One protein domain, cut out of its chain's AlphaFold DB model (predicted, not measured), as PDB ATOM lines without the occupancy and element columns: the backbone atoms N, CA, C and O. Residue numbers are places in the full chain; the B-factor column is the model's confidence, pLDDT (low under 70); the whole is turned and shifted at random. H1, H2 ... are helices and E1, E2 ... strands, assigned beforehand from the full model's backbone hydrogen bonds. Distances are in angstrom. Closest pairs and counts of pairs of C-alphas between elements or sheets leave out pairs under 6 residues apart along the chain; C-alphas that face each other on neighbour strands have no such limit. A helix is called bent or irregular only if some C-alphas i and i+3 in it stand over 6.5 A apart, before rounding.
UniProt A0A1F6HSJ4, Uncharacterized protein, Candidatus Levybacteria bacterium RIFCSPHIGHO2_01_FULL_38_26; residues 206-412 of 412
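This is residues 206 to 412 of the 412 residues of an uncharacterized protein of Candidatus Levybacteria bacterium RIFCSPHIGHO2_01_FULL_38_26 (UniProt A0A1F6HSJ4). One long helix, H4, makes the spine of an elongated domain: H3 packs on its residues 278 to 282, H1 crosses it at its residues 280 to 288, a small sheet of E2, E1, E3 and E4 lies by its residues 292 to 303, and H8 starts by its residues 286 to 294 and slants back the opposite way. H2 packs on H3 and H8, while the short helices H5, H6 and H7 are grouped by the sheet. The printed part has 207 residues with eight named helices and four named strands, in the order H1 H2 H3 H4 E1 E2 H5 H6 E3 E4 H7 H8. The class is mixed, helices and strands; the sheet runs E2 E1 E3 E4, antiparallel from E1 to E4, with E2 meeting E1 only at a point. The whole is compact, with a radius of gyration of the C-alphas of 17.8 A, and spans 60 by 36 by 29 A.

H1, residues 206 to 219, touches H4, residues 268 to 305, with residues 209 to 213 alone, at a steep tilt of 55 degrees; the closest C-alphas, of Ile 209 and Phe 281, are 6.2 A apart. H2, residues 233 to 243, is about perpendicular, at 82 degrees, to H3, residues 249 to 259, and touches it, with the C-alphas of Arg 240 and Ser 251 closest at 5.2 A. H3 also touches H1, with the C-alphas of Asn 216 and Ala 252 closest at 6.3 A. H3 and H4 form a helical hairpin at a shallow tilt of 15 degrees but only just touch, with 3 pairs of C-alphas within 8 A. H4 is the hub, touching four helices. E1, residues 312 to 316, meets E2, residues 324 to 326, only at a point. H5, residues 329 to 337, touches H6, residues 340 to 349, closest at the C-alphas of Leu 335 and Ala 343, 5.0 A. E3, residues 369 to 372, is the antiparallel neighbour of E1, with N 371 and O 312 at 2.8 A. E3 and E4, residues 375 to 377, form a hairpin, with N 377 and O 370 at 2.8 A. H4 only grazes the sheet, with its residues 292 to 303. H7, residues 379 to 382, touches H6, closest at the C-alphas of Met 344 and Pro 379, 5.3 A, and H4, closest at Arg 293 and Leu 382, 5.6 A. H8, residues 387 to 410, touches H4 at a steep tilt of 38 degrees, opposite ways, with the C-alphas of Gln 290 and Gly 387 closest at 5.2 A. H8 touches H2 as well, closest at the C-alphas of Leu 233 and Tyr 401, 7.0 A. Every O i to N i+4 pair is within hydrogen-bond range in H2, H3 and H8, against 9 of 10 in H1, 32 of 34 in H4, 4 of 5 in H5 and 5 of 6 in H6; H7 is too short for such a pair.

H1 begins at C-alpha 206, (273.986, 165.196, 110.202), and is 20.0 A long. H2 measures 15.6 A, H3 14.9 A, H5 13.0 A and H6 15.0 A. H4 runs 55.0 A from C-alpha 268, (274.553, 157.387, 89.138); it has a kink of 30 degrees near residue 299 and is only just irregular, with C-alphas 299 and 302 6.8 A apart. E1 is 11.4 A long and E3 10.4 A. H8, 34.5 A long, ends at C-alpha 410, (283.379, 173.516, 80.645).

The C-alphas farthest apart, of Pro 268 and Asp 308, are 60.5 A from each other. The printed part has no cut. The links H1 to H2 and H6 to E3 are long, with 13 and 19 residues. Mean pLDDT of the printed part is 74.0; 69 residues are under 70, among them 239 to 260 and 351 to 367.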
ATOM      1  N   PRO A 206     273.910 163.736 110.244       65.12
ATOM      2  CA  PRO A 206     273.986 165.196 110.202       65.12
ATOM      3  C   PRO A 206     275.100 165.770 111.096       65.12
ATOM      4  O   PRO A 206     275.510 166.920 110.902       65.12
ATOM      5  N   ASN A 207     275.616 165.005 112.065       71.38
ATOM      6  CA  ASN A 207     276.771 165.425 112.852       71.38
ATOM      7  C   ASN A 207     278.076 165.345 112.059       71.38
ATOM      8  O   ASN A 207     278.946 166.173 112.321       71.38
ATOM      9  N   SER A 208     278.206 164.468 111.056       71.56
ATOM     10  CA  SER A 208     279.410 164.377 110.212       71.56
ATOM     11  C   SER A 208     279.673 165.703 109.485       71.56
ATOM     12  O   SER A 208     280.771 166.258 109.540       71.56
ATOM     13  N   ILE A 209     278.621 166.299 108.911       74.06
ATOM     14  CA  ILE A 209     278.664 167.595 108.225       74.06
ATOM     15  C   ILE A 209     279.083 168.691 109.205       74.06
ATOM     16  O   ILE A 209     279.951 169.510 108.899       74.06
ATOM     17  N   ARG A 210     278.503 168.697 110.412       75.31
ATOM     18  CA  ARG A 210     278.844 169.678 111.453       75.31
ATOM     19  C   ARG A 210     280.285 169.527 111.932       75.31
ATOM     20  O   ARG A 210     280.958 170.541 112.104       75.31
ATOM     21  N   ILE A 211     280.759 168.297 112.124       75.06
ATOM     22  CA  ILE A 211     282.142 167.990 112.497       75.06
ATOM     23  C   ILE A 211     283.087 168.427 111.379       75.06
ATOM     24  O   ILE A 211     284.087 169.066 111.679       75.06
ATOM     25  N   SER A 212     282.762 168.185 110.106       71.75
ATOM     26  CA  SER A 212     283.570 168.654 108.973       71.75
ATOM     27  C   SER A 212     283.645 170.183 108.922       71.75
ATOM     28  O   SER A 212     284.741 170.742 108.827       71.75
ATOM     29  N   ILE A 213     282.512 170.883 109.073       74.81
ATOM     30  CA  ILE A 213     282.477 172.354 109.140       74.81
ATOM     31  C   ILE A 213     283.325 172.854 110.315       74.81
ATOM     32  O   ILE A 213     284.136 173.761 110.136       74.81
ATOM     33  N   HIS A 214     283.185 172.248 111.496       75.94
ATOM     34  CA  HIS A 214     283.928 172.643 112.690       75.94
ATOM     35  C   HIS A 214     285.428 172.324 112.594       75.94
ATOM     36  O   HIS A 214     286.254 173.174 112.908       75.94
ATOM     37  N   ARG A 215     285.808 171.137 112.109       72.31
ATOM     38  CA  ARG A 215     287.200 170.732 111.858       72.31
ATOM     39  C   ARG A 215     287.859 171.699 110.895       72.31
ATOM     40  O   ARG A 215     288.946 172.192 111.183       72.31
ATOM     41  N   ASN A 216     287.185 171.999 109.784       69.25
ATOM     42  CA  ASN A 216     287.667 172.994 108.845       69.25
ATOM     43  C   ASN A 216     287.793 174.342 109.556       69.25
ATOM     44  O   ASN A 216     288.883 174.897 109.496       69.25
ATOM     45  N   ARG A 217     286.769 174.787 110.315       70.56
ATOM     46  CA  ARG A 217     286.760 176.021 111.134       70.56
ATOM     47  C   ARG A 217     287.954 176.146 112.085       70.56
ATOM     48  O   ARG A 217     288.568 177.208 112.187       70.56
ATOM     49  N   VAL A 218     288.291 175.084 112.801       68.19
ATOM     50  CA  VAL A 218     289.405 175.074 113.756       68.19
ATOM     51  C   VAL A 218     290.748 174.983 113.021       68.19
ATOM     52  O   VAL A 218     291.699 175.680 113.387       68.19
ATOM     53  N   GLY A 219     290.805 174.175 111.960       61.72
ATOM     54  CA  GLY A 219     292.013 173.805 111.227       61.72
ATOM     55  C   GLY A 219     292.568 174.841 110.247       61.72
ATOM     56  O   GLY A 219     293.719 174.696 109.858       61.72
ATOM     57  N   SER A 220     291.833 175.896 109.865       57.53
ATOM     58  CA  SER A 220     292.406 176.967 109.005       57.53
ATOM     59  C   SER A 220     293.151 178.072 109.777       57.53
ATOM     60  O   SER A 220     293.570 179.088 109.222       57.53
ATOM     61  N   LEU A 221     293.357 177.856 111.082       53.22
ATOM     62  CA  LEU A 221     294.341 178.576 111.894       53.22
ATOM     63  C   LEU A 221     294.201 180.114 111.886       53.22
ATOM     64  O   LEU A 221     295.164 180.846 112.049       53.22
ATOM     65  N   GLY A 222     292.967 180.616 111.776       49.97
ATOM     66  CA  GLY A 222     292.660 182.049 111.908       49.97
ATOM     67  C   GLY A 222     292.719 182.855 110.619       49.97
ATOM     68  O   GLY A 222     292.564 184.069 110.656       49.97
ATOM     69  N   LYS A 223     292.857 182.198 109.468       58.34
ATOM     70  CA  LYS A 223     292.828 182.850 108.154       58.34
ATOM     71  C   LYS A 223     291.387 182.984 107.615       58.34
ATOM     72  O   LYS A 223     291.113 182.800 106.433       58.34
ATOM     73  N   TRP A 224     290.421 183.236 108.497       61.12
ATOM     74  CA  TRP A 224     288.990 183.216 108.170       61.12
ATOM     75  C   TRP A 224     288.516 184.591 107.732       61.12
ATOM     76  O   TRP A 224     288.336 185.457 108.577       61.12
ATOM     77  N   TYR A 225     288.314 184.766 106.426       67.00
ATOM     78  CA  TYR A 225     287.563 185.895 105.883       67.00
ATOM     79  C   TYR A 225     286.717 185.407 104.717       67.00
ATOM     80  O   TYR A 225     287.143 185.407 103.560       67.00
ATOM     81  N   ILE A 226     285.518 184.931 105.031       64.81
ATOM     82  CA  ILE A 226     284.581 184.423 104.029       64.81
ATOM     83  C   ILE A 226     284.152 185.539 103.075       64.81
ATOM     84  O   ILE A 226     284.046 185.324 101.865       64.81
ATOM     85  N   PHE A 227     283.946 186.742 103.604       71.62
ATOM     86  CA  PHE A 227     283.508 187.902 102.838       71.62
ATOM     87  C   PHE A 227     284.591 188.974 102.822       71.62
ATOM     88  O   PHE A 227     284.533 189.941 103.566       71.62
ATOM     89  N   ARG A 228     285.594 188.795 101.957       69.44
ATOM     90  CA  ARG A 228     286.619 189.810 101.675       69.44
ATOM     91  C   ARG A 228     286.153 190.767 100.577       69.44
ATOM     92  O   ARG A 228     286.090 190.332  99.422       69.44
ATOM     93  N   PRO A 229     285.831 192.034 100.883       66.56
ATOM     94  CA  PRO A 229     285.344 192.975  99.873       66.56
ATOM     95  C   PRO A 229     286.406 193.300  98.809       66.56
ATOM     96  O   PRO A 229     286.072 193.650  97.682       66.56
ATOM     97  N   ASP A 230     287.688 193.128  99.134       67.25
ATOM     98  CA  ASP A 230     288.833 193.369  98.251       67.25
ATOM     99  C   ASP A 230     289.163 192.200  97.304       67.25
ATOM    100  O   ASP A 230     290.049 192.334  96.456       67.25
ATOM    101  N   LEU A 231     288.474 191.059  97.439       69.31
ATOM    102  CA  LEU A 231     288.710 189.857  96.641       69.31
ATOM    103  C   LEU A 231     287.502 189.490  95.787       69.31
ATOM    104  O   LEU A 231     286.449 189.119  96.316       69.31
ATOM    105  N   SER A 232     287.705 189.466  94.468       74.62
ATOM    106  CA  SER A 232     286.729 188.899  93.539       74.62
ATOM    107  C   SER A 232     286.572 187.388  93.759       74.62
ATOM    108  O   SER A 232     287.489 186.707  94.227       74.62
ATOM    109  N   LEU A 233     285.423 186.827  93.372       71.62
ATOM    110  CA  LEU A 233     285.201 185.375  93.411       71.62
ATOM    111  C   LEU A 233     286.249 184.601  92.583       71.62
ATOM    112  O   LEU A 233     286.658 183.504  92.967       71.62
ATOM    113  N   GLY A 234     286.719 185.184  91.473       74.25
ATOM    114  CA  GLY A 234     287.761 184.603  90.624       74.25
ATOM    115  C   GLY A 234     289.126 184.525  91.312       74.25
ATOM    116  O   GLY A 234     289.775 183.481  91.252       74.25
ATOM    117  N   ASP A 235     289.536 185.580  92.025       74.81
ATOM    118  CA  ASP A 235     290.801 185.580  92.774       74.81
ATOM    119  C   ASP A 235     290.781 184.533  93.900       74.81
ATOM    120  O   ASP A 235     291.764 183.818  94.111       74.81
ATOM    121  N   ARG A 236     289.633 184.378  94.576       71.50
ATOM    122  CA  ARG A 236     289.429 183.348  95.609       71.50
ATOM    123  C   ARG A 236     289.518 181.934  95.023       71.50
ATOM    124  O   ARG A 236     290.153 181.058  95.612       71.50
ATOM    125  N   TRP A 237     288.945 181.711  93.836       71.19
ATOM    126  CA  TRP A 237     289.064 180.439  93.114       71.19
ATOM    127  C   TRP A 237     290.520 180.104  92.754       71.19
ATOM    128  O   TRP A 237     290.992 179.008  93.064       71.19
ATOM    129  N   GLU A 238     291.245 181.032  92.116       72.56
ATOM    130  CA  GLU A 238     292.651 180.829  91.724       72.56
ATOM    131  C   GLU A 238     293.535 180.511  92.934       72.56
ATOM    132  O   GLU A 238     294.388 179.619  92.886       72.56
ATOM    133  N   TRP A 239     293.293 181.196  94.050       67.50
ATOM    134  CA  TRP A 239     294.027 180.971  95.284       67.50
ATOM    135  C   TRP A 239     293.775 179.578  95.872       67.50
ATOM    136  O   TRP A 239     294.735 178.880  96.220       67.50
ATOM    137  N   ARG A 240     292.511 179.129  95.926       65.69
ATOM    138  CA  ARG A 240     292.149 177.766  96.353       65.69
ATOM    139  C   ARG A 240     292.898 176.709  95.540       65.69
ATOM    140  O   ARG A 240     293.434 175.768  96.124       65.69
ATOM    141  N   MET A 241     292.974 176.883  94.219       66.56
ATOM    142  CA  MET A 241     293.690 175.960  93.329       66.56
ATOM    143  C   MET A 241     295.194 175.906  93.625       66.56
ATOM    144  O   MET A 241     295.779 174.827  93.625       66.56
ATOM    145  N   ARG A 242     295.825 177.048  93.921       62.56
ATOM    146  CA  ARG A 242     297.266 177.114  94.213       62.56
ATOM    147  C   ARG A 242     297.624 176.533  95.582       62.56
ATOM    148  O   ARG A 242     298.679 175.919  95.725       62.56
ATOM    149  N   THR A 243     296.808 176.792  96.600       55.53
ATOM    150  CA  THR A 243     297.167 176.518  98.004       55.53
ATOM    151  C   THR A 243     296.607 175.206  98.550       55.53
ATOM    152  O   THR A 243     296.835 174.878  99.714       55.53
ATOM    153  N   GLY A 244     295.881 174.436  97.734       55.09
ATOM    154  CA  GLY A 244     295.313 173.146  98.138       55.09
ATOM    155  C   GLY A 244     294.144 173.257  99.125       55.09
ATOM    156  O   GLY A 244     293.715 172.246  99.677       55.09
ATOM    157  N   GLY A 245     293.610 174.466  99.328       50.03
ATOM    158  CA  GLY A 245     292.339 174.685 100.018       50.03
ATOM    159  C   GLY A 245     292.397 174.848 101.539       50.03
ATOM    160  O   GLY A 245     291.350 174.766 102.156       50.03
ATOM    161  N   PHE A 246     293.550 175.086 102.167       48.28
ATOM    162  CA  PHE A 246     293.633 175.165 103.642       48.28
ATOM    163  C   PHE A 246     293.929 176.559 104.210       48.28
ATOM    164  O   PHE A 246     294.048 176.720 105.421       48.28
ATOM    165  N   PHE A 247     294.079 177.564 103.347       49.22
ATOM    166  CA  PHE A 247     294.626 178.860 103.746       49.22
ATOM    167  C   PHE A 247     293.608 179.944 104.035       49.22
ATOM    168  O   PHE A 247     294.000 180.921 104.646       49.22
ATOM    169  N   ASP A 248     292.353 179.805 103.632       52.47
ATOM    170  CA  ASP A 248     291.301 180.662 104.150       52.47
ATOM    171  C   ASP A 248     290.035 179.848 104.367       52.47
ATOM    172  O   ASP A 248     289.863 178.750 103.820       52.47
ATOM    173  N   GLY A 249     289.171 180.369 105.232       53.25
ATOM    174  CA  GLY A 249     287.928 179.701 105.563       53.25
ATOM    175  C   GLY A 249     287.116 179.328 104.334       53.25
ATOM    176  O   GLY A 249     286.712 178.180 104.191       53.25
ATOM    177  N   ALA A 250     286.971 180.268 103.399       55.31
ATOM    178  CA  ALA A 250     286.245 180.087 102.149       55.31
ATOM    179  C   ALA A 250     286.834 178.967 101.271       55.31
ATOM    180  O   ALA A 250     286.084 178.213 100.669       55.31
ATOM    181  N   SER A 251     288.151 178.793 101.232       54.72
ATOM    182  CA  SER A 251     288.875 177.817 100.412       54.72
ATOM    183  C   SER A 251     288.772 176.394 100.952       54.72
ATOM    184  O   SER A 251     288.648 175.455 100.159       54.72
ATOM    185  N   ALA A 252     288.757 176.229 102.279       53.62
ATOM    186  CA  ALA A 252     288.467 174.942 102.922       53.62
ATOM    187  C   ALA A 252     287.012 174.532 102.674       53.62
ATOM    188  O   ALA A 252     286.705 173.372 102.404       53.62
ATOM    189  N   LEU A 253     286.122 175.518 102.640       58.69
ATOM    190  CA  LEU A 253     284.725 175.331 102.278       58.69
ATOM    191  C   LEU A 253     284.550 175.056 100.788       58.69
ATOM    192  O   LEU A 253     283.761 174.191 100.443       58.69
ATOM    193  N   PHE A 254     285.327 175.690  99.903       59.38
ATOM    194  CA  PHE A 254     285.391 175.319  98.489       59.38
ATOM    195  C   PHE A 254     285.851 173.893  98.329       59.38
ATOM    196  O   PHE A 254     285.297 173.173  97.516       59.38
ATOM    197  N   LYS A 255     286.855 173.463  99.088       61.47
ATOM    198  CA  LYS A 255     287.358 172.097  99.030       61.47
ATOM    199  C   LYS A 255     286.253 171.070  99.312       61.47
ATOM    200  O   LYS A 255     286.158 170.116  98.552       61.47
ATOM    201  N   GLU A 256     285.411 171.298 100.316       62.97
ATOM    202  CA  GLU A 256     284.271 170.432 100.668       62.97
ATOM    203  C   GLU A 256     283.065 170.640  99.734       62.97
ATOM    204  O   GLU A 256     282.447 169.694  99.272       62.97
ATOM    205  N   PHE A 257     282.751 171.872  99.348       63.44
ATOM    206  CA  PHE A 257     281.638 172.169  98.446       63.44
ATOM    207  C   PHE A 257     281.883 171.663  97.016       63.44
ATOM    208  O   PHE A 257     280.977 171.167  96.347       63.44
ATOM    209  N   LEU A 258     283.133 171.757  96.557       60.91
ATOM    210  CA  LEU A 258     283.644 171.114  95.347       60.91
ATOM    211  C   LEU A 258     283.865 169.629  95.598       60.91
ATOM    212  O   LEU A 258     283.683 168.842  94.687       60.91
ATOM    213  N   GLY A 259     284.191 169.249  96.834       63.47
ATOM    214  CA  GLY A 259     284.017 167.917  97.416       63.47
ATOM    215  C   GLY A 259     282.857 167.163  96.786       63.47
ATOM    216  O   GLY A 259     283.012 166.200  96.039       63.47
ATOM    217  N   TYR A 260     281.684 167.738  97.009       68.06
ATOM    218  CA  TYR A 260     280.401 167.117  96.734       68.06
ATOM    219  C   TYR A 260     279.739 167.609  95.434       68.06
ATOM    220  O   TYR A 260     278.515 167.576  95.319       68.06
ATOM    221  N   SER A 261     280.497 168.082  94.431       75.62
ATOM    222  CA  SER A 261     279.888 168.270  93.102       75.62
ATOM    223  C   SER A 261     279.533 166.900  92.514       75.62
ATOM    224  O   SER A 261     280.424 166.052  92.434       75.62
ATOM    225  N   PRO A 262     278.297 166.686  92.024       81.75
ATOM    226  CA  PRO A 262     277.923 165.437  91.359       81.75
ATOM    227  C   PRO A 262     278.838 165.092  90.183       81.75
ATOM    228  O   PRO A 262     279.077 163.927  89.907       81.75
ATOM    229  N   ASP A 263     279.414 166.097  89.523       80.06
ATOM    230  CA  ASP A 263     280.356 165.888  88.421       80.06
ATOM    231  C   ASP A 263     281.615 165.092  88.821       80.06
ATOM    232  O   ASP A 263     282.284 164.581  87.930       80.06
ATOM    233  N   TYR A 264     281.937 164.974  90.117       78.94
ATOM    234  CA  TYR A 264     283.067 164.174  90.614       78.94
ATOM    235  C   TYR A 264     282.715 162.735  90.966       78.94
ATOM    236  O   TYR A 264     283.629 161.943  91.172       78.94
ATOM    237  N   ALA A 265     281.427 162.406  91.049       86.56
ATOM    238  CA  ALA A 265     280.998 161.039  91.276       86.56
ATOM    239  C   ALA A 265     280.915 160.288  89.942       86.56
ATOM    240  O   ALA A 265     280.455 160.814  88.921       86.56
ATOM    241  N   TYR A 266     281.344 159.036  89.948       90.31
ATOM    242  CA  TYR A 266     281.360 158.157  88.789       90.31
ATOM    243  C   TYR A 266     280.035 157.415  88.633       90.31
ATOM    244  O   TYR A 266     279.532 157.266  87.514       90.31
ATOM    245  N   THR A 267     279.418 157.006  89.741       91.38
ATOM    246  CA  THR A 267     278.189 156.216  89.720       91.38
ATOM    247  C   THR A 267     276.930 157.093  89.718       91.38
ATOM    248  O   THR A 267     276.917 158.182  90.296       91.38
ATOM    249  N   PRO A 268     275.817 156.645  89.104       91.81
ATOM    250  CA  PRO A 268     274.553 157.387  89.138       91.81
ATOM    251  C   PRO A 268     274.029 157.646  90.558       91.81
ATOM    252  O   PRO A 268     273.539 158.739  90.837       91.81
ATOM    253  N   TYR A 269     274.170 156.673  91.464       90.00
ATOM    254  CA  TYR A 269     273.750 156.834  92.856       90.00
ATOM    255  C   TYR A 269     274.696 157.763  93.624       90.00
ATOM    256  O   TYR A 269     274.223 158.686  94.280       90.00
ATOM    257  N   GLY A 270     276.015 157.628  93.448       88.88
ATOM    258  CA  GLY A 270     276.999 158.551  94.021       88.88
ATOM    259  C   GLY A 270     276.768 160.004  93.594       88.88
ATOM    260  O   GLY A 270     276.850 160.910  94.420       88.88
ATOM    261  N   LYS A 271     276.362 160.243  92.338       88.81
ATOM    262  CA  LYS A 271     275.954 161.576  91.850       88.81
ATOM    263  C   LYS A 271     274.754 162.138  92.605       88.81
ATOM    264  O   LYS A 271     274.766 163.311  92.981       88.81
ATOM    265  N   ALA A 272     273.726 161.317  92.819       87.69
ATOM    266  CA  ALA A 272     272.541 161.713  93.573       87.69
ATOM    267  C   ALA A 272     272.888 162.010  95.041       87.69
ATOM    268  O   ALA A 272     272.503 163.058  95.559       87.69
ATOM    269  N   MET A 273     273.694 161.154  95.676       84.50
ATOM    270  CA  MET A 273     274.161 161.351  97.052       84.50
ATOM    271  C   MET A 273     275.020 162.610  97.199       84.50
ATOM    272  O   MET A 273     274.830 163.378  98.139       84.50
ATOM    273  N   ALA A 274     275.935 162.864  96.260       83.56
ATOM    274  CA  ALA A 274     276.744 164.079  96.242       83.56
ATOM    275  C   ALA A 274     275.860 165.334  96.147       83.56
ATOM    276  O   ALA A 274     276.071 166.293  96.889       83.56
ATOM    277  N   ALA A 275     274.831 165.311  95.290       84.12
ATOM    278  CA  ALA A 275     273.875 166.410  95.169       84.12
ATOM    279  C   ALA A 275     273.120 166.662  96.485       84.12
ATOM    280  O   ALA A 275     273.026 167.806  96.928       84.12
ATOM    281  N   GLU A 276     272.628 165.605  97.133       83.62
ATOM    282  CA  GLU A 276     271.919 165.705  98.412       83.62
ATOM    283  C   GLU A 276     272.834 166.207  99.539       83.62
ATOM    284  O   GLU A 276     272.488 167.154 100.253       83.62
ATOM    285  N   ARG A 277     274.035 165.631  99.674       79.88
ATOM    286  CA  ARG A 277     275.022 166.044 100.683       79.88
ATOM    287  C   ARG A 277     275.442 167.491 100.488       79.88
ATOM    288  O   ARG A 277     275.585 168.212 101.470       79.88
ATOM    289  N   ARG A 278     275.579 167.948  99.241       80.06
ATOM    290  CA  ARG A 278     275.867 169.352  98.929       80.06
ATOM    291  C   ARG A 278     274.778 170.291  99.447       80.06
ATOM    292  O   ARG A 278     275.123 171.308 100.043       80.06
ATOM    293  N   LEU A 279     273.500 169.953  99.257       80.25
ATOM    294  CA  LEU A 279     272.377 170.749  99.772       80.25
ATOM    295  C   LEU A 279     272.387 170.794 101.307       80.25
ATOM    296  O   LEU A 279     272.370 171.875 101.892       80.25
ATOM    297  N   LYS A 280     272.519 169.633 101.965       81.12
ATOM    298  CA  LYS A 280     272.611 169.551 103.435       81.12
ATOM    299  C   LYS A 280     273.819 170.320 103.976       81.12
ATOM    300  O   LYS A 280     273.715 170.978 105.012       81.12
ATOM    301  N   PHE A 281     274.964 170.235 103.300       78.94
ATOM    302  CA  PHE A 281     276.171 170.968 103.670       78.94
ATOM    303  C   PHE A 281     275.941 172.475 103.570       78.94
ATOM    304  O   PHE A 281     276.230 173.172 104.535       78.94
ATOM    305  N   GLU A 282     275.376 172.966 102.461       78.88
ATOM    306  CA  GLU A 282     275.061 174.387 102.241       78.88
ATOM    307  C   GLU A 282     274.192 174.953 103.379       78.88
ATOM    308  O   GLU A 282     274.541 175.965 103.989       78.88
ATOM    309  N   GLU A 283     273.122 174.249 103.757       81.75
ATOM    310  CA  GLU A 283     272.235 174.662 104.852       81.75
ATOM    311  C   GLU A 283     272.919 174.656 106.227       81.75
ATOM    312  O   GLU A 283     272.814 175.623 106.990       81.75
ATOM    313  N   ASN A 284     273.625 173.571 106.569       82.25
ATOM    314  CA  ASN A 284     274.315 173.452 107.857       82.25
ATOM    315  C   ASN A 284     275.455 174.459 107.983       82.25
ATOM    316  O   ASN A 284     275.701 174.986 109.068       82.25
ATOM    317  N   PHE A 285     276.122 174.738 106.872       79.12
ATOM    318  CA  PHE A 285     277.180 175.716 106.773       79.12
ATOM    319  C   PHE A 285     276.662 177.131 107.046       79.12
ATOM    320  O   PHE A 285     277.159 177.793 107.957       79.12
ATOM    321  N   ILE A 286     275.605 177.564 106.354       81.75
ATOM    322  CA  ILE A 286     274.973 178.868 106.605       81.75
ATOM    323  C   ILE A 286     274.541 178.976 108.071       81.75
ATOM    324  O   ILE A 286     274.873 179.947 108.752       81.75
ATOM    325  N   ARG A 287     273.866 177.943 108.592       85.38
ATOM    326  CA  ARG A 287     273.403 177.908 109.985       85.38
ATOM    327  C   ARG A 287     274.558 177.994 110.985       85.38
ATOM    328  O   ARG A 287     274.418 178.646 112.018       85.38
ATOM    329  N   TYR A 288     275.681 177.332 110.709       85.00
ATOM    330  CA  TYR A 288     276.875 177.399 111.550       85.00
ATOM    331  C   TYR A 288     277.373 178.843 111.677       85.00
ATOM    332  O   TYR A 288     277.579 179.324 112.789       85.00
ATOM    333  N   TYR A 289     277.494 179.563 110.559       83.50
ATOM    334  CA  TYR A 289     278.009 180.934 110.567       83.50
ATOM    335  C   TYR A 289     277.013 181.971 111.075       83.50
ATOM    336  O   TYR A 289     277.432 182.958 111.672       83.50
ATOM    337  N   GLN A 290     275.708 181.739 110.924       88.62
ATOM    338  CA  GLN A 290     274.699 182.549 111.610       88.62
ATOM    339  C   GLN A 290     274.869 182.465 113.130       88.62
ATOM    340  O   GLN A 290     274.911 183.500 113.790       88.62
ATOM    341  N   LYS A 291     275.073 181.256 113.675       90.25
ATOM    342  CA  LYS A 291     275.330 181.062 115.110       90.25
ATOM    343  C   LYS A 291     276.656 181.671 115.562       90.25
ATOM    344  O   LYS A 291     276.699 182.307 116.609       90.25
ATOM    345  N   GLU A 292     277.729 181.503 114.784       87.06
ATOM    346  CA  GLU A 292     279.021 182.146 115.076       87.06
ATOM    347  C   GLU A 292     278.898 183.676 115.070       87.06
ATOM    348  O   GLU A 292     279.459 184.332 115.945       87.06
ATOM    349  N   ARG A 293     278.133 184.247 114.128       90.94
ATOM    350  CA  ARG A 293     277.842 185.684 114.090       90.94
ATOM    351  C   ARG A 293     277.060 186.111 115.324       90.94
ATOM    352  O   ARG A 293     277.472 187.051 115.985       90.94
ATOM    353  N   GLU A 294     275.933 185.468 115.621       93.44
ATOM    354  CA  GLU A 294     275.089 185.802 116.779       93.44
ATOM    355  C   GLU A 294     275.891 185.772 118.077       93.44
ATOM    356  O   GLU A 294     275.849 186.724 118.853       93.44
ATOM    357  N   ARG A 295     276.688 184.717 118.262       92.12
ATOM    358  CA  ARG A 295     277.605 184.603 119.390       92.12
ATOM    359  C   ARG A 295     278.617 185.748 119.406       92.12
ATOM    360  O   ARG A 295     278.754 186.410 120.422       92.12
ATOM    361  N   GLY A 296     279.278 186.027 118.283       90.94
ATOM    362  CA  GLY A 296     280.247 187.118 118.201       90.94
ATOM    363  C   GLY A 296     279.641 188.496 118.461       90.94
ATOM    364  O   GLY A 296     280.264 189.295 119.144       90.94
ATOM    365  N   ILE A 297     278.419 188.769 117.996       92.25
ATOM    366  CA  ILE A 297     277.701 190.009 118.319       92.25
ATOM    367  C   ILE A 297     277.415 190.088 119.820       92.25
ATOM    368  O   ILE A 297     277.726 191.104 120.433       92.25
ATOM    369  N   ASN A 298     276.878 189.025 120.422       93.31
ATOM    370  CA  ASN A 298     276.556 189.008 121.851       93.31
ATOM    371  C   ASN A 298     277.801 189.155 122.735       93.31
ATOM    372  O   ASN A 298     277.745 189.828 123.761       93.31
ATOM    373  N   ASP A 299     278.919 188.559 122.319       91.50
ATOM    374  CA  ASP A 299     280.155 188.540 123.099       91.50
ATOM    375  C   ASP A 299     280.988 189.817 122.894       91.50
ATOM    376  O   ASP A 299     281.669 190.254 123.819       91.50
ATOM    377  N   LEU A 300     280.960 190.426 121.699       90.06
ATOM    378  CA  LEU A 300     281.818 191.569 121.354       90.06
ATOM    379  C   LEU A 300     281.118 192.920 121.434       90.06
ATOM    380  O   LEU A 300     281.767 193.888 121.825       90.06
ATOM    381  N   LEU A 301     279.831 193.027 121.084       89.50
ATOM    382  CA  LEU A 301     279.141 194.321 121.049       89.50
ATOM    383  C   LEU A 301     279.128 195.014 122.426       89.50
ATOM    384  O   LEU A 301     279.510 196.183 122.484       89.50
ATOM    385  N   PRO A 302     278.838 194.326 123.552       90.06
ATOM    386  CA  PRO A 302     278.899 194.958 124.872       90.06
ATOM    387  C   PRO A 302     280.312 195.403 125.274       90.06
ATOM    388  O   PRO A 302     280.473 196.353 126.038       90.06
ATOM    389  N   LEU A 303     281.349 194.707 124.792       87.56
ATOM    390  CA  LEU A 303     282.747 195.089 125.024       87.56
ATOM    391  C   LEU A 303     283.153 196.279 124.155       87.56
ATOM    392  O   LEU A 303     283.968 197.098 124.567       87.56
ATOM    393  N   TRP A 304     282.582 196.368 122.958       86.44
ATOM    394  CA  TRP A 304     282.817 197.456 122.023       86.44
ATOM    395  C   TRP A 304     282.212 198.772 122.511       86.44
ATOM    396  O   TRP A 304     282.861 199.813 122.449       86.44
ATOM    397  N   GLU A 305     280.983 198.708 123.025       86.12
ATOM    398  CA  GLU A 305     280.237 199.857 123.551       86.12
ATOM    399  C   GLU A 305     280.758 200.332 124.915       86.12
ATOM    400  O   GLU A 305     280.495 201.465 125.314       86.12
ATOM    401  N   ASN A 306     281.519 199.491 125.624       85.38
ATOM    402  CA  ASN A 306     282.128 199.842 126.897       85.38
ATOM    403  C   ASN A 306     283.616 200.216 126.715       85.38
ATOM    404  O   ASN A 306     284.438 199.327 126.470       85.38
ATOM    405  N   PRO A 307     283.995 201.498 126.865       76.19
ATOM    406  CA  PRO A 307     285.378 201.944 126.694       76.19
ATOM    407  C   PRO A 307     286.342 201.371 127.746       76.19
ATOM    408  O   PRO A 307     287.535 201.275 127.483       76.19
ATOM    409  N   ASP A 308     285.839 200.922 128.900       80.69
ATOM    410  CA  ASP A 308     286.660 200.332 129.965       80.69
ATOM    411  C   ASP A 308     286.944 198.837 129.739       80.69
ATOM    412  O   ASP A 308     287.687 198.210 130.499       80.69
ATOM    413  N   ARG A 309     286.335 198.224 128.714       76.81
ATOM    414  CA  ARG A 309     286.505 196.800 128.402       76.81
ATOM    415  C   ARG A 309     287.359 196.615 127.163       76.81
ATOM    416  O   ARG A 309     287.075 197.179 126.115       76.81
ATOM    417  N   HIS A 310     288.381 195.772 127.264       74.50
ATOM    418  CA  HIS A 310     289.324 195.534 126.176       74.50
ATOM    419  C   HIS A 310     288.797 194.494 125.175       74.50
ATOM    420  O   HIS A 310     288.295 193.440 125.565       74.50
ATOM    421  N   VAL A 311     288.970 194.776 123.884       76.00
ATOM    422  CA  VAL A 311     288.762 193.822 122.787       76.00
ATOM    423  C   VAL A 311     290.121 193.595 122.145       76.00
ATOM    424  O   VAL A 311     290.781 194.547 121.738       76.00
ATOM    425  N   GLU A 312     290.558 192.342 122.073       80.25
ATOM    426  CA  GLU A 312     291.828 192.009 121.432       80.25
ATOM    427  C   GLU A 312     291.620 191.858 119.925       80.25
ATOM    428  O   GLU A 312     290.761 191.099 119.478       80.25
ATOM    429  N   MET A 313     292.432 192.549 119.129       79.75
ATOM    430  CA  MET A 313     292.524 192.317 117.689       79.75
ATOM    431  C   MET A 313     293.901 191.770 117.353       79.75
ATOM    432  O   MET A 313     294.913 192.307 117.803       79.75
ATOM    433  N   GLY A 314     293.955 190.718 116.544       74.00
ATOM    434  CA  GLY A 314     295.233 190.132 116.171       74.00
ATOM    435  C   GLY A 314     295.143 189.071 115.092       74.00
ATOM    436  O   GLY A 314     294.059 188.648 114.688       74.00
ATOM    437  N   ILE A 315     296.309 188.645 114.619       69.75
ATOM    438  CA  ILE A 315     296.434 187.515 113.696       69.75
ATOM    439  C   ILE A 315     296.771 186.268 114.504       69.75
ATOM    440  O   ILE A 315     297.734 186.260 115.272       69.75
ATOM    441  N   LYS A 316     295.996 185.201 114.312       62.53
ATOM    442  CA  LYS A 316     296.333 183.875 114.834       62.53
ATOM    443  C   LYS A 316     297.424 183.279 113.935       62.53
ATOM    444  O   LYS A 316     297.217 183.151 112.731       62.53
ATOM    445  N   ASN A 317     298.592 182.968 114.497       58.25
ATOM    446  CA  ASN A 317     299.730 182.408 113.764       58.25
ATOM    447  C   ASN A 317     299.990 180.949 114.175       58.25
ATOM    448  O   ASN A 317     300.071 180.631 115.357       58.25
ATOM    449  N   ASP A 318     300.171 180.074 113.185       48.28
ATOM    450  CA  ASP A 318     300.428 178.632 113.315       48.28
ATOM    451  C   ASP A 318     301.718 178.312 114.090       48.28
ATOM    452  O   ASP A 318     301.847 177.230 114.659       48.28
ATOM    453  N   ARG A 319     302.704 179.223 114.081       46.53
ATOM    454  CA  ARG A 319     304.048 178.951 114.624       46.53
ATOM    455  C   ARG A 319     304.176 179.113 116.126       46.53
ATOM    456  O   ARG A 319     305.134 178.613 116.707       46.53
ATOM    457  N   GLU A 320     303.226 179.775 116.754       44.53
ATOM    458  CA  GLU A 320     303.258 180.024 118.179       44.53
ATOM    459  C   GLU A 320     301.836 179.813 118.669       44.53
ATOM    460  O   GLU A 320     300.973 180.657 118.458       44.53
ATOM    461  N   GLN A 321     301.588 178.715 119.385       42.53
ATOM    462  CA  GLN A 321     300.333 178.520 120.122       42.53
ATOM    463  C   GLN A 321     300.000 179.706 121.066       42.53
ATOM    464  O   GLN A 321     298.892 179.760 121.588       42.53
ATOM    465  N   ASN A 322     300.917 180.677 121.217       43.72
ATOM    466  CA  ASN A 322     300.822 181.890 122.026       43.72
ATOM    467  C   ASN A 322     301.187 183.207 121.285       43.72
ATOM    468  O   ASN A 322     301.234 184.255 121.925       43.72
ATOM    469  N   GLY A 323     301.465 183.188 119.976       53.78
ATOM    470  CA  GLY A 323     301.956 184.358 119.235       53.78
ATOM    471  C   GLY A 323     300.836 185.146 118.586       53.78
ATOM    472  O   GLY A 323     300.468 184.888 117.438       53.78
ATOM    473  N   ILE A 324     300.271 186.096 119.321       63.12
ATOM    474  CA  ILE A 324     299.342 187.080 118.765       63.12
ATOM    475  C   ILE A 324     300.192 188.201 118.183       63.12
ATOM    476  O   ILE A 324     301.007 188.778 118.896       63.12
ATOM    477  N   VAL A 325     299.999 188.533 116.907       66.31
ATOM    478  CA  VAL A 325     300.449 189.832 116.386       66.31
ATOM    479  C   VAL A 325     299.320 190.818 116.685       66.31
ATOM    480  O   VAL A 325     298.293 190.735 116.004       66.31
ATOM    481  N   PRO A 326     299.431 191.670 117.725       71.56
ATOM    482  CA  PRO A 326     298.349 192.569 118.099       71.56
ATOM    483  C   PRO A 326     298.201 193.688 117.067       71.56
ATOM    484  O   PRO A 326     299.182 194.156 116.482       71.56
ATOM    485  N   MET A 327     296.966 194.139 116.855       76.25
ATOM    486  CA  MET A 327     296.714 195.394 116.150       76.25
ATOM    487  C   MET A 327     297.177 196.570 117.022       76.25
ATOM    488  O   MET A 327     297.139 196.492 118.247       76.25
ATOM    489  N   ASN A 328     297.613 197.666 116.398       79.00
ATOM    490  CA  ASN A 328     297.955 198.893 117.120       79.00
ATOM    491  C   ASN A 328     296.740 199.400 117.929       79.00
ATOM    492  O   ASN A 328     295.659 199.565 117.367       79.00
ATOM    493  N   ASN A 329     296.928 199.682 119.223       78.44
ATOM    494  CA  ASN A 329     295.865 200.160 120.112       78.44
ATOM    495  C   ASN A 329     295.212 201.468 119.633       78.44
ATOM    496  O   ASN A 329     293.995 201.586 119.705       78.44
ATOM    497  N   ASP A 330     295.974 202.413 119.076       82.00
ATOM    498  CA  ASP A 330     295.429 203.675 118.547       82.00
ATOM    499  C   ASP A 330     294.475 203.423 117.372       82.00
ATOM    500  O   ASP A 330     293.464 204.106 117.203       82.00
ATOM    501  N   LEU A 331     294.782 202.406 116.565       80.88
ATOM    502  CA  LEU A 331     293.938 201.976 115.458       80.88
ATOM    503  C   LEU A 331     292.670 201.284 115.972       80.88
ATOM    504  O   LEU A 331     291.588 201.562 115.459       80.88
ATOM    505  N   VAL A 332     292.771 200.447 117.010       80.12
ATOM    506  CA  VAL A 332     291.601 199.837 117.669       80.12
ATOM    507  C   VAL A 332     290.680 200.914 118.257       80.12
ATOM    508  O   VAL A 332     289.469 200.866 118.047       80.12
ATOM    509  N   GLU A 333     291.239 201.926 118.919       81.88
ATOM    510  CA  GLU A 333     290.474 203.057 119.460       81.88
ATOM    511  C   GLU A 333     289.841 203.923 118.362       81.88
ATOM    512  O   GLU A 333     288.702 204.371 118.498       81.88
ATOM    513  N   SER A 334     290.535 204.130 117.238       84.25
ATOM    514  CA  SER A 334     289.953 204.804 116.073       84.25
ATOM    515  C   SER A 334     288.763 204.023 115.516       84.25
ATOM    516  O   SER A 334     287.724 204.611 115.232       84.25
ATOM    517  N   LEU A 335     288.894 202.700 115.396       84.75
ATOM    518  CA  LEU A 335     287.832 201.825 114.905       84.75
ATOM    519  C   LEU A 335     286.602 201.857 115.816       84.75
ATOM    520  O   LEU A 335     285.480 201.862 115.318       84.75
ATOM    521  N   ARG A 336     286.778 201.944 117.141       81.88
ATOM    522  CA  ARG A 336     285.643 202.041 118.078       81.88
ATOM    523  C   ARG A 336     284.701 203.200 117.764       81.88
ATOM    524  O   ARG A 336     283.492 203.054 117.936       81.88
ATOM    525  N   ARG A 337     285.233 204.317 117.257       84.25
ATOM    526  CA  ARG A 337     284.469 205.536 116.942       84.25
ATOM    527  C   ARG A 337     283.602 205.417 115.688       84.25
ATOM    528  O   ARG A 337     282.615 206.135 115.587       84.25
ATOM    529  N   GLU A 338     283.936 204.507 114.777       81.75
ATOM    530  CA  GLU A 338     283.186 204.256 113.534       81.75
ATOM    531  C   GLU A 338     281.876 203.480 113.786       81.75
ATOM    532  O   GLU A 338     281.046 203.323 112.895       81.75
ATOM    533  N   GLY A 339     281.663 202.987 115.013       84.19
ATOM    534  CA  GLY A 339     280.604 202.033 115.332       84.19
ATOM    535  C   GLY A 339     280.991 200.603 114.942       84.19
ATOM    536  O   GLY A 339     281.798 200.370 114.045       84.19
ATOM    537  N   PHE A 340     280.423 199.614 115.642       87.06
ATOM    538  CA  PHE A 340     280.882 198.219 115.574       87.06
ATOM    539  C   PHE A 340     280.947 197.659 114.145       87.06
ATOM    540  O   PHE A 340     281.943 197.058 113.761       87.06
ATOM    541  N   ARG A 341     279.902 197.861 113.335       85.06
ATOM    542  CA  ARG A 341     279.824 197.265 111.990       85.06
ATOM    543  C   ARG A 341     280.794 197.903 111.007       85.06
ATOM    544  O   ARG A 341     281.557 197.182 110.374       85.06
ATOM    545  N   SER A 342     280.807 199.231 110.929       85.62
ATOM    546  CA  SER A 342     281.742 199.965 110.072       85.62
ATOM    547  C   SER A 342     283.187 199.659 110.459       85.62
ATOM    548  O   SER A 342     284.031 199.471 109.591       85.62
ATOM    549  N   ALA A 343     283.466 199.466 111.750       86.38
ATOM    550  CA  ALA A 343     284.760 198.972 112.189       86.38
ATOM    551  C   ALA A 343     285.096 197.583 111.624       86.38
ATOM    552  O   ALA A 343     286.215 197.389 111.159       86.38
ATOM    553  N   MET A 344     284.158 196.624 111.618       88.12
ATOM    554  CA  MET A 344     284.397 195.298 111.020       88.12
ATOM    555  C   MET A 344     284.717 195.399 109.527       88.12
ATOM    556  O   MET A 344     285.612 194.704 109.047       88.12
ATOM    557  N   GLU A 345     284.021 196.280 108.802       82.00
ATOM    558  CA  GLU A 345     284.288 196.546 107.385       82.00
ATOM    559  C   GLU A 345     285.702 197.089 107.173       82.00
ATOM    560  O   GLU A 345     286.465 196.545 106.369       82.00
ATOM    561  N   VAL A 346     286.083 198.107 107.949       82.38
ATOM    562  CA  VAL A 346     287.418 198.710 107.878       82.38
ATOM    563  C   VAL A 346     288.486 197.674 108.210       82.38
ATOM    564  O   VAL A 346     289.436 197.538 107.442       82.38
ATOM    565  N   VAL A 347     288.313 196.885 109.276       80.38
ATOM    566  CA  VAL A 347     289.257 195.844 109.727       80.38
ATOM    567  C   VAL A 347     289.646 194.876 108.606       80.38
ATOM    568  O   VAL A 347     290.811 194.484 108.514       80.38
ATOM    569  N   MET A 348     288.723 194.521 107.709       77.12
ATOM    570  CA  MET A 348     289.014 193.623 106.583       77.12
ATOM    571  C   MET A 348     289.894 194.245 105.494       77.12
ATOM    572  O   MET A 348     290.487 193.514 104.700       77.12
ATOM    573  N   THR A 349     289.972 195.574 105.438       73.56
ATOM    574  CA  THR A 349     290.784 196.314 104.459       73.56
ATOM    575  C   THR A 349     292.198 196.612 104.960       73.56
ATOM    576  O   THR A 349     293.071 196.968 104.169       73.56
ATOM    577  N   ILE A 350     292.445 196.442 106.263       74.94
ATOM    578  CA  ILE A 350     293.732 196.751 106.888       74.94
ATOM    579  C   ILE A 350     294.756 195.679 106.491       74.94
ATOM    580  O   ILE A 350     294.545 194.495 106.774       74.94
ATOM    581  N   PRO A 351     295.895 196.057 105.882       69.75
ATOM    582  CA  PRO A 351     296.951 195.111 105.549       69.75
ATOM    583  C   PRO A 351     297.494 194.407 106.794       69.75
ATOM    584  O   PRO A 351     297.698 195.030 107.837       69.75
ATOM    585  N   VAL A 352     297.786 193.115 106.671       66.81
ATOM    586  CA  VAL A 352     298.463 192.352 107.720       66.81
ATOM    587  C   VAL A 352     299.977 192.372 107.483       66.81
ATOM    588  O   VAL A 352     300.411 192.058 106.373       66.81
ATOM    589  N   PRO A 353     300.798 192.705 108.495       59.97
ATOM    590  CA  PRO A 353     302.250 192.637 108.384       59.97
ATOM    591  C   PRO A 353     302.738 191.192 108.585       59.97
ATOM    592  O   PRO A 353     302.933 190.750 109.716       59.97
ATOM    593  N   VAL A 354     302.947 190.443 107.500       59.47
ATOM    594  CA  VAL A 354     303.527 189.088 107.532       59.47
ATOM    595  C   VAL A 354     304.762 188.963 106.627       59.47
ATOM    596  O   VAL A 354     305.134 189.869 105.879       59.47
ATOM    597  N   ASP A 355     305.518 187.882 106.834       54.44
ATOM    598  CA  ASP A 355     306.826 187.663 106.216       54.44
ATOM    599  C   ASP A 355     306.696 187.172 104.757       54.44
ATOM    600  O   ASP A 355     305.838 186.354 104.427       54.44
ATOM    601  N   LYS A 356     307.606 187.623 103.881       49.50
ATOM    602  CA  LYS A 356     307.448 187.754 102.410       49.50
ATOM    603  C   LYS A 356     307.128 186.482 101.596       49.50
ATOM    604  O   LYS A 356     307.012 186.574 100.370       49.50
ATOM    605  N   LYS A 357     307.077 185.294 102.202       50.03
ATOM    606  CA  LYS A 357     307.099 184.000 101.491       50.03
ATOM    607  C   LYS A 357     305.741 183.544 100.933       50.03
ATOM    608  O   LYS A 357     305.745 182.734 100.011       50.03
ATOM    609  N   ASP A 358     304.619 184.119 101.376       50.81
ATOM    610  CA  ASP A 358     303.257 183.680 101.005       50.81
ATOM    611  C   ASP A 358     302.472 184.712 100.167       50.81
ATOM    612  O   ASP A 358     301.283 184.947 100.372       50.81
ATOM    613  N   LYS A 359     303.125 185.337  99.177       53.53
ATOM    614  CA  LYS A 359     302.489 186.342  98.305       53.53
ATOM    615  C   LYS A 359     301.826 185.727  97.059       53.53
ATOM    616  O   LYS A 359     302.414 184.893  96.361       53.53
ATOM    617  N   PHE A 360     300.625 186.183  96.699       50.56
ATOM    618  CA  PHE A 360     300.048 186.065  95.344       50.56
ATOM    619  C   PHE A 360     299.824 187.463  94.796       50.56
ATOM    620  O   PHE A 360     299.250 188.305  95.480       50.56
ATOM    621  N   ARG A 361     300.326 187.730  93.584       52.69
ATOM    622  CA  ARG A 361     300.325 189.079  92.986       52.69
ATOM    623  C   ARG A 361     300.849 190.164  93.953       52.69
ATOM    624  O   ARG A 361     300.366 191.288  93.964       52.69
ATOM    625  N   GLY A 362     301.820 189.810  94.802       50.78
ATOM    626  CA  GLY A 362     302.410 190.715  95.795       50.78
ATOM    627  C   GLY A 362     301.609 190.920  97.090       50.78
ATOM    628  O   GLY A 362     302.074 191.677  97.937       50.78
ATOM    629  N   ARG A 363     300.463 190.247  97.276       48.38
ATOM    630  CA  ARG A 363     299.591 190.371  98.457       48.38
ATOM    631  C   ARG A 363     299.616 189.110  99.326       48.38
ATOM    632  O   ARG A 363     299.613 187.996  98.799       48.38
ATOM    633  N   GLU A 364     299.643 189.312 100.639       54.62
ATOM    634  CA  GLU A 364     299.418 188.301 101.679       54.62
ATOM    635  C   GLU A 364     297.956 188.408 102.133       54.62
ATOM    636  O   GLU A 364     297.512 189.493 102.501       54.62
ATOM    637  N   TYR A 365     297.194 187.312 102.102       57.00
ATOM    638  CA  TYR A 365     295.788 187.310 102.536       57.00
ATOM    639  C   TYR A 365     295.657 186.694 103.924       57.00
ATOM    640  O   TYR A 365     295.046 185.649 104.124       57.00
ATOM    641  N   TYR A 366     296.271 187.366 104.887       58.75
ATOM    642  CA  TYR A 366     295.848 187.274 106.275       58.75
ATOM    643  C   TYR A 366     294.811 188.374 106.508       58.75
ATOM    644  O   TYR A 366     294.681 189.323 105.725       58.75
ATOM    645  N   GLY A 367     294.055 188.253 107.582       65.06
ATOM    646  CA  GLY A 367     293.297 189.377 108.094       65.06
ATOM    647  C   GLY A 367     293.372 189.390 109.607       65.06
ATOM    648  O   GLY A 367     293.971 188.515 110.240       65.06
ATOM    649  N   TRP A 368     292.747 190.407 110.169       74.88
ATOM    650  CA  TRP A 368     292.636 190.605 111.601       74.88
ATOM    651  C   TRP A 368     291.451 189.822 112.147       74.88
ATOM    652  O   TRP A 368     290.361 189.880 111.588       74.88
ATOM    653  N   SER A 369     291.662 189.014 113.176       80.56
ATOM    654  CA  SER A 369     290.583 188.377 113.928       80.56
ATOM    655  C   SER A 369     290.340 189.169 115.206       80.56
ATOM    656  O   SER A 369     291.206 189.927 115.649       80.56
ATOM    657  N   ILE A 370     289.167 188.986 115.805       82.81
ATOM    658  CA  ILE A 370     288.801 189.665 117.050       82.81
ATOM    659  C   ILE A 370     288.608 188.620 118.134       82.81
ATOM    660  O   ILE A 370     288.039 187.562 117.867       82.81
ATOM    661  N   ARG A 371     289.085 188.895 119.345       83.62
ATOM    662  CA  ARG A 371     289.022 187.974 120.471       83.62
ATOM    663  C   ARG A 371     288.310 188.573 121.675       83.62
ATOM    664  O   ARG A 371     288.559 189.713 122.060       83.62
ATOM    665  N   SER A 372     287.473 187.738 122.286       84.25
ATOM    666  CA  SER A 372     286.836 187.954 123.587       84.25
ATOM    667  C   SER A 372     286.964 186.679 124.416       84.25
ATOM    668  O   SER A 372     286.751 185.591 123.889       84.25
ATOM    669  N   GLU A 373     287.385 186.799 125.679       81.50
ATOM    670  CA  GLU A 373     287.433 185.695 126.657       81.50
ATOM    671  C   GLU A 373     288.089 184.391 126.147       81.50
ATOM    672  O   GLU A 373     287.676 183.283 126.477       81.50
ATOM    673  N   GLY A 374     289.127 184.489 125.308       77.69
ATOM    674  CA  GLY A 374     289.781 183.297 124.742       77.69
ATOM    675  C   GLY A 374     289.255 182.834 123.383       77.69
ATOM    676  O   GLY A 374     289.949 182.081 122.702       77.69
ATOM    677  N   GLN A 375     288.094 183.317 122.951       81.44
ATOM    678  CA  GLN A 375     287.436 182.924 121.711       81.44
ATOM    679  C   GLN A 375     287.735 183.908 120.574       81.44
ATOM    680  O   GLN A 375     287.619 185.115 120.752       81.44
ATOM    681  N   TRP A 376     288.085 183.387 119.392       81.62
ATOM    682  CA  TRP A 376     288.345 184.178 118.183       81.62
ATOM    683  C   TRP A 376     287.146 184.178 117.227       81.62
ATOM    684  O   TRP A 376     286.633 183.113 116.865       81.62
ATOM    685  N   TYR A 377     286.789 185.362 116.740       83.75
ATOM    686  CA  TYR A 377     285.695 185.624 115.810       83.75
ATOM    687  C   TYR A 377     286.221 186.170 114.478       83.75
ATOM    688  O   TYR A 377     287.256 186.838 114.429       83.75
ATOM    689  N   ASP A 378     285.491 185.864 113.404       83.62
ATOM    690  CA  ASP A 378     285.753 186.311 112.032       83.62
ATOM    691  C   ASP A 378     285.019 187.647 111.777       83.62
ATOM    692  O   ASP A 378     283.788 187.660 111.735       83.62
ATOM    693  N   PRO A 379     285.718 188.780 111.586       84.75
ATOM    694  CA  PRO A 379     285.069 190.068 111.319       84.75
ATOM    695  C   PRO A 379     284.218 190.081 110.051       84.75
ATOM    696  O   PRO A 379     283.229 190.811 109.979       84.75
ATOM    697  N   SER A 380     284.544 189.239 109.066       83.06
ATOM    698  CA  SER A 380     283.837 189.208 107.787       83.06
ATOM    699  C   SER A 380     282.405 188.703 107.890       83.06
ATOM    700  O   SER A 380     281.613 188.988 106.999       83.06
ATOM    701  N   ILE A 381     282.039 188.008 108.972       87.25
ATOM    702  CA  ILE A 381     280.642 187.639 109.249       87.25
ATOM    703  C   ILE A 381     279.960 188.599 110.232       87.25
ATOM    704  O   ILE A 381     278.733 188.615 110.316       87.25
ATOM    705  N   LEU A 382     280.735 189.400 110.970       90.19
ATOM    706  CA  LEU A 382     280.234 190.337 111.981       90.19
ATOM    707  C   LEU A 382     279.772 191.673 111.385       90.19
ATOM    708  O   LEU A 382     278.966 192.358 112.009       90.19
ATOM    709  N   GLN A 383     280.234 192.020 110.178       88.31
ATOM    710  CA  GLN A 383     279.809 193.229 109.456       88.31
ATOM    711  C   GLN A 383     278.302 193.254 109.136       88.31
ATOM    712  O   GLN A 383     277.680 194.314 109.135       88.31
ATOM    713  N   PHE A 384     277.692 192.085 108.911       90.38
ATOM    714  CA  PHE A 384     276.299 191.991 108.476       90.38
ATOM    715  C   PHE A 384     275.329 192.435 109.565       90.38
ATOM    716  O   PHE A 384     275.524 192.148 110.750       90.38
ATOM    717  N   SER A 385     274.230 193.074 109.173       89.25
ATOM    718  CA  SER A 385     273.229 193.626 110.083       89.25
ATOM    719  C   SER A 385     272.359 192.576 110.766       89.25
ATOM    720  O   SER A 385     271.953 192.764 111.917       89.25
ATOM    721  N   SER A 386     272.136 191.441 110.106       91.19
ATOM    722  CA  SER A 386     271.312 190.343 110.603       91.19
ATOM    723  C   SER A 386     271.851 188.985 110.150       91.19
ATOM    724  O   SER A 386     272.677 188.882 109.240       91.19
ATOM    725  N   GLY A 387     271.369 187.913 110.786       89.19
ATOM    726  CA  GLY A 387     271.626 186.555 110.304       89.19
ATOM    727  C   GLY A 387     271.011 186.296 108.922       89.19
ATOM    728  O   GLY A 387     271.536 185.481 108.167       89.19
ATOM    729  N   GLU A 388     269.926 186.990 108.570       91.94
ATOM    730  CA  GLU A 388     269.277 186.885 107.260       91.94
ATOM    731  C   GLU A 388     270.131 187.510 106.150       91.94
ATOM    732  O   GLU A 388     270.348 186.879 105.120       91.94
ATOM    733  N   GLU A 389     270.707 188.690 106.388       91.75
ATOM    734  CA  GLU A 389     271.613 189.339 105.434       91.75
ATOM    735  C   GLU A 389     272.871 188.493 105.179       91.75
ATOM    736  O   GLU A 389     273.282 188.301 104.031       91.75
ATOM    737  N   LEU A 390     273.436 187.909 106.243       88.69
ATOM    738  CA  LEU A 390     274.550 186.967 106.141       88.69
ATOM    739  C   LEU A 390     274.162 185.734 105.308       88.69
ATOM    740  O   LEU A 390     274.928 185.302 104.449       88.69
ATOM    741  N   ARG A 391     272.967 185.169 105.532       87.75
ATOM    742  CA  ARG A 391     272.455 184.027 104.758       87.75
ATOM    743  C   ARG A 391     272.310 184.363 103.277       87.75
ATOM    744  O   ARG A 391     272.722 183.552 102.446       87.75
ATOM    745  N   ASN A 392     271.753 185.525 102.949       89.06
ATOM    746  CA  ASN A 392     271.580 185.956 101.561       89.06
ATOM    747  C   ASN A 392     272.946 186.115 100.887       89.06
ATOM    748  O   ASN A 392     273.194 185.499  99.857       89.06
ATOM    749  N   SER A 393     273.887 186.775 101.564       85.19
ATOM    750  CA  SER A 393     275.263 186.935 101.080       85.19
ATOM    751  C   SER A 393     275.980 185.597 100.870       85.19
ATOM    752  O   SER A 393     276.706 185.421  99.892       85.19
ATOM    753  N   PHE A 394     275.764 184.617 101.753       81.88
ATOM    754  CA  PHE A 394     276.279 183.259 101.558       81.88
ATOM    755  C   PHE A 394     275.670 182.574 100.345       81.88
ATOM    756  O   PHE A 394     276.397 181.942  99.582       81.88
ATOM    757  N   SER A 395     274.356 182.695 100.179       81.69
ATOM    758  CA  SER A 395     273.621 182.083  99.071       81.69
ATOM    759  C   SER A 395     274.104 182.656  97.736       81.69
ATOM    760  O   SER A 395     274.411 181.895  96.818       81.69
ATOM    761  N   ASP A 396     274.293 183.976  97.669       82.38
ATOM    762  CA  ASP A 396     274.821 184.682  96.500       82.38
ATOM    763  C   ASP A 396     276.263 184.278  96.195       82.38
ATOM    764  O   ASP A 396     276.601 183.961  95.053       82.38
ATOM    765  N   ALA A 397     277.117 184.215  97.223       77.62
ATOM    766  CA  ALA A 397     278.485 183.745  97.066       77.62
ATOM    767  C   ALA A 397     278.494 182.315  96.507       77.62
ATOM    768  O   ALA A 397     279.116 182.056  95.478       77.62
ATOM    769  N   VAL A 398     277.754 181.394  97.133       76.19
ATOM    770  CA  VAL A 398     277.621 179.995  96.703       76.19
ATOM    771  C   VAL A 398     277.127 179.887  95.255       76.19
ATOM    772  O   VAL A 398     277.670 179.082  94.491       76.19
ATOM    773  N   ALA A 399     276.147 180.699  94.853       79.88
ATOM    774  CA  ALA A 399     275.665 180.765  93.476       79.88
ATOM    775  C   ALA A 399     276.760 181.234  92.502       79.88
ATOM    776  O   ALA A 399     277.015 180.559  91.502       79.88
ATOM    777  N   GLY A 400     277.485 182.306  92.827       78.56
ATOM    778  CA  GLY A 400     278.601 182.790  92.009       78.56
ATOM    779  C   GLY A 400     279.720 181.754  91.853       78.56
ATOM    780  O   GLY A 400     280.284 181.585  90.771       78.56
ATOM    781  N   TYR A 401     280.007 180.969  92.894       74.50
ATOM    782  CA  TYR A 401     280.965 179.867  92.776       74.50
ATOM    783  C   TYR A 401     280.438 178.699  91.938       74.50
ATOM    784  O   TYR A 401     281.213 178.129  91.168       74.50
ATOM    785  N   LYS A 402     279.144 178.347  92.034       75.62
ATOM    786  CA  LYS A 402     278.502 177.363  91.133       75.62
ATOM    787  C   LYS A 402     278.681 177.776  89.668       75.62
ATOM    788  O   LYS A 402     278.974 176.927  88.822       75.62
ATOM    789  N   GLU A 403     278.548 179.065  89.376       80.25
ATOM    790  CA  GLU A 403     278.745 179.615  88.037       80.25
ATOM    791  C   GLU A 403     280.208 179.520  87.584       80.25
ATOM    792  O   GLU A 403     280.484 178.927  86.538       80.25
ATOM    793  N   ILE A 404     281.158 180.011  88.391       75.31
ATOM    794  CA  ILE A 404     282.597 179.940  88.077       75.31
ATOM    795  C   ILE A 404     283.034 178.496  87.850       75.31
ATOM    796  O   ILE A 404     283.743 178.214  86.887       75.31
ATOM    797  N   MET A 405     282.593 177.564  88.698       72.81
ATOM    798  CA  MET A 405     282.845 176.141  88.491       72.81
ATOM    799  C   MET A 405     282.332 175.674  87.140       72.81
ATOM    800  O   MET A 405     283.066 175.024  86.409       72.81
ATOM    801  N   SER A 406     281.076 175.984  86.819       75.06
ATOM    802  CA  SER A 406     280.450 175.542  85.576       75.06
ATOM    803  C   SER A 406     281.227 176.067  84.372       75.06
ATOM    804  O   SER A 406     281.521 175.305  83.458       75.06
ATOM    805  N   GLN A 407     281.650 177.332  84.403       76.75
ATOM    806  CA  GLN A 407     282.493 177.922  83.366       76.75
ATOM    807  C   GLN A 407     283.865 177.237  83.289       76.75
ATOM    808  O   GLN A 407     284.270 176.784  82.223       76.75
ATOM    809  N   LYS A 408     284.581 177.105  84.412       71.62
ATOM    810  CA  LYS A 408     285.943 176.543  84.443       71.62
ATOM    811  C   LYS A 408     285.981 175.047  84.115       71.62
ATOM    812  O   LYS A 408     286.919 174.612  83.458       71.62
ATOM    813  N   LEU A 409     284.960 174.286  84.509       66.00
ATOM    814  CA  LEU A 409     284.804 172.866  84.177       66.00
ATOM    815  C   LEU A 409     284.395 172.628  82.718       66.00
ATOM    816  O   LEU A 409     284.590 171.524  82.219       66.00
ATOM    817  N   ASN A 410     283.805 173.622  82.045       61.59
ATOM    818  CA  ASN A 410     283.379 173.516  80.645       61.59
ATOM    819  C   ASN A 410     284.430 174.042  79.645       61.59
ATOM    820  O   ASN A 410     284.295 173.791  78.450       61.59
ATOM    821  N   VAL A 411     285.442 174.793  80.101       51.56
ATOM    822  CA  VAL A 411     286.425 175.485  79.239       51.56
ATOM    823  C   VAL A 411     287.742 174.703  79.053       51.56
ATOM    824  O   VAL A 411     288.576 175.114  78.250       51.56
ATOM    825  N   ALA A 412     287.935 173.561  79.718       42.44
ATOM    826  CA  ALA A 412     289.129 172.717  79.563       42.44
ATOM    827  C   ALA A 412     288.927 171.613  78.514       42.44
ATOM    828  O   ALA A 412     287.870 170.947  78.506       42.44
TER     829      ALA A 412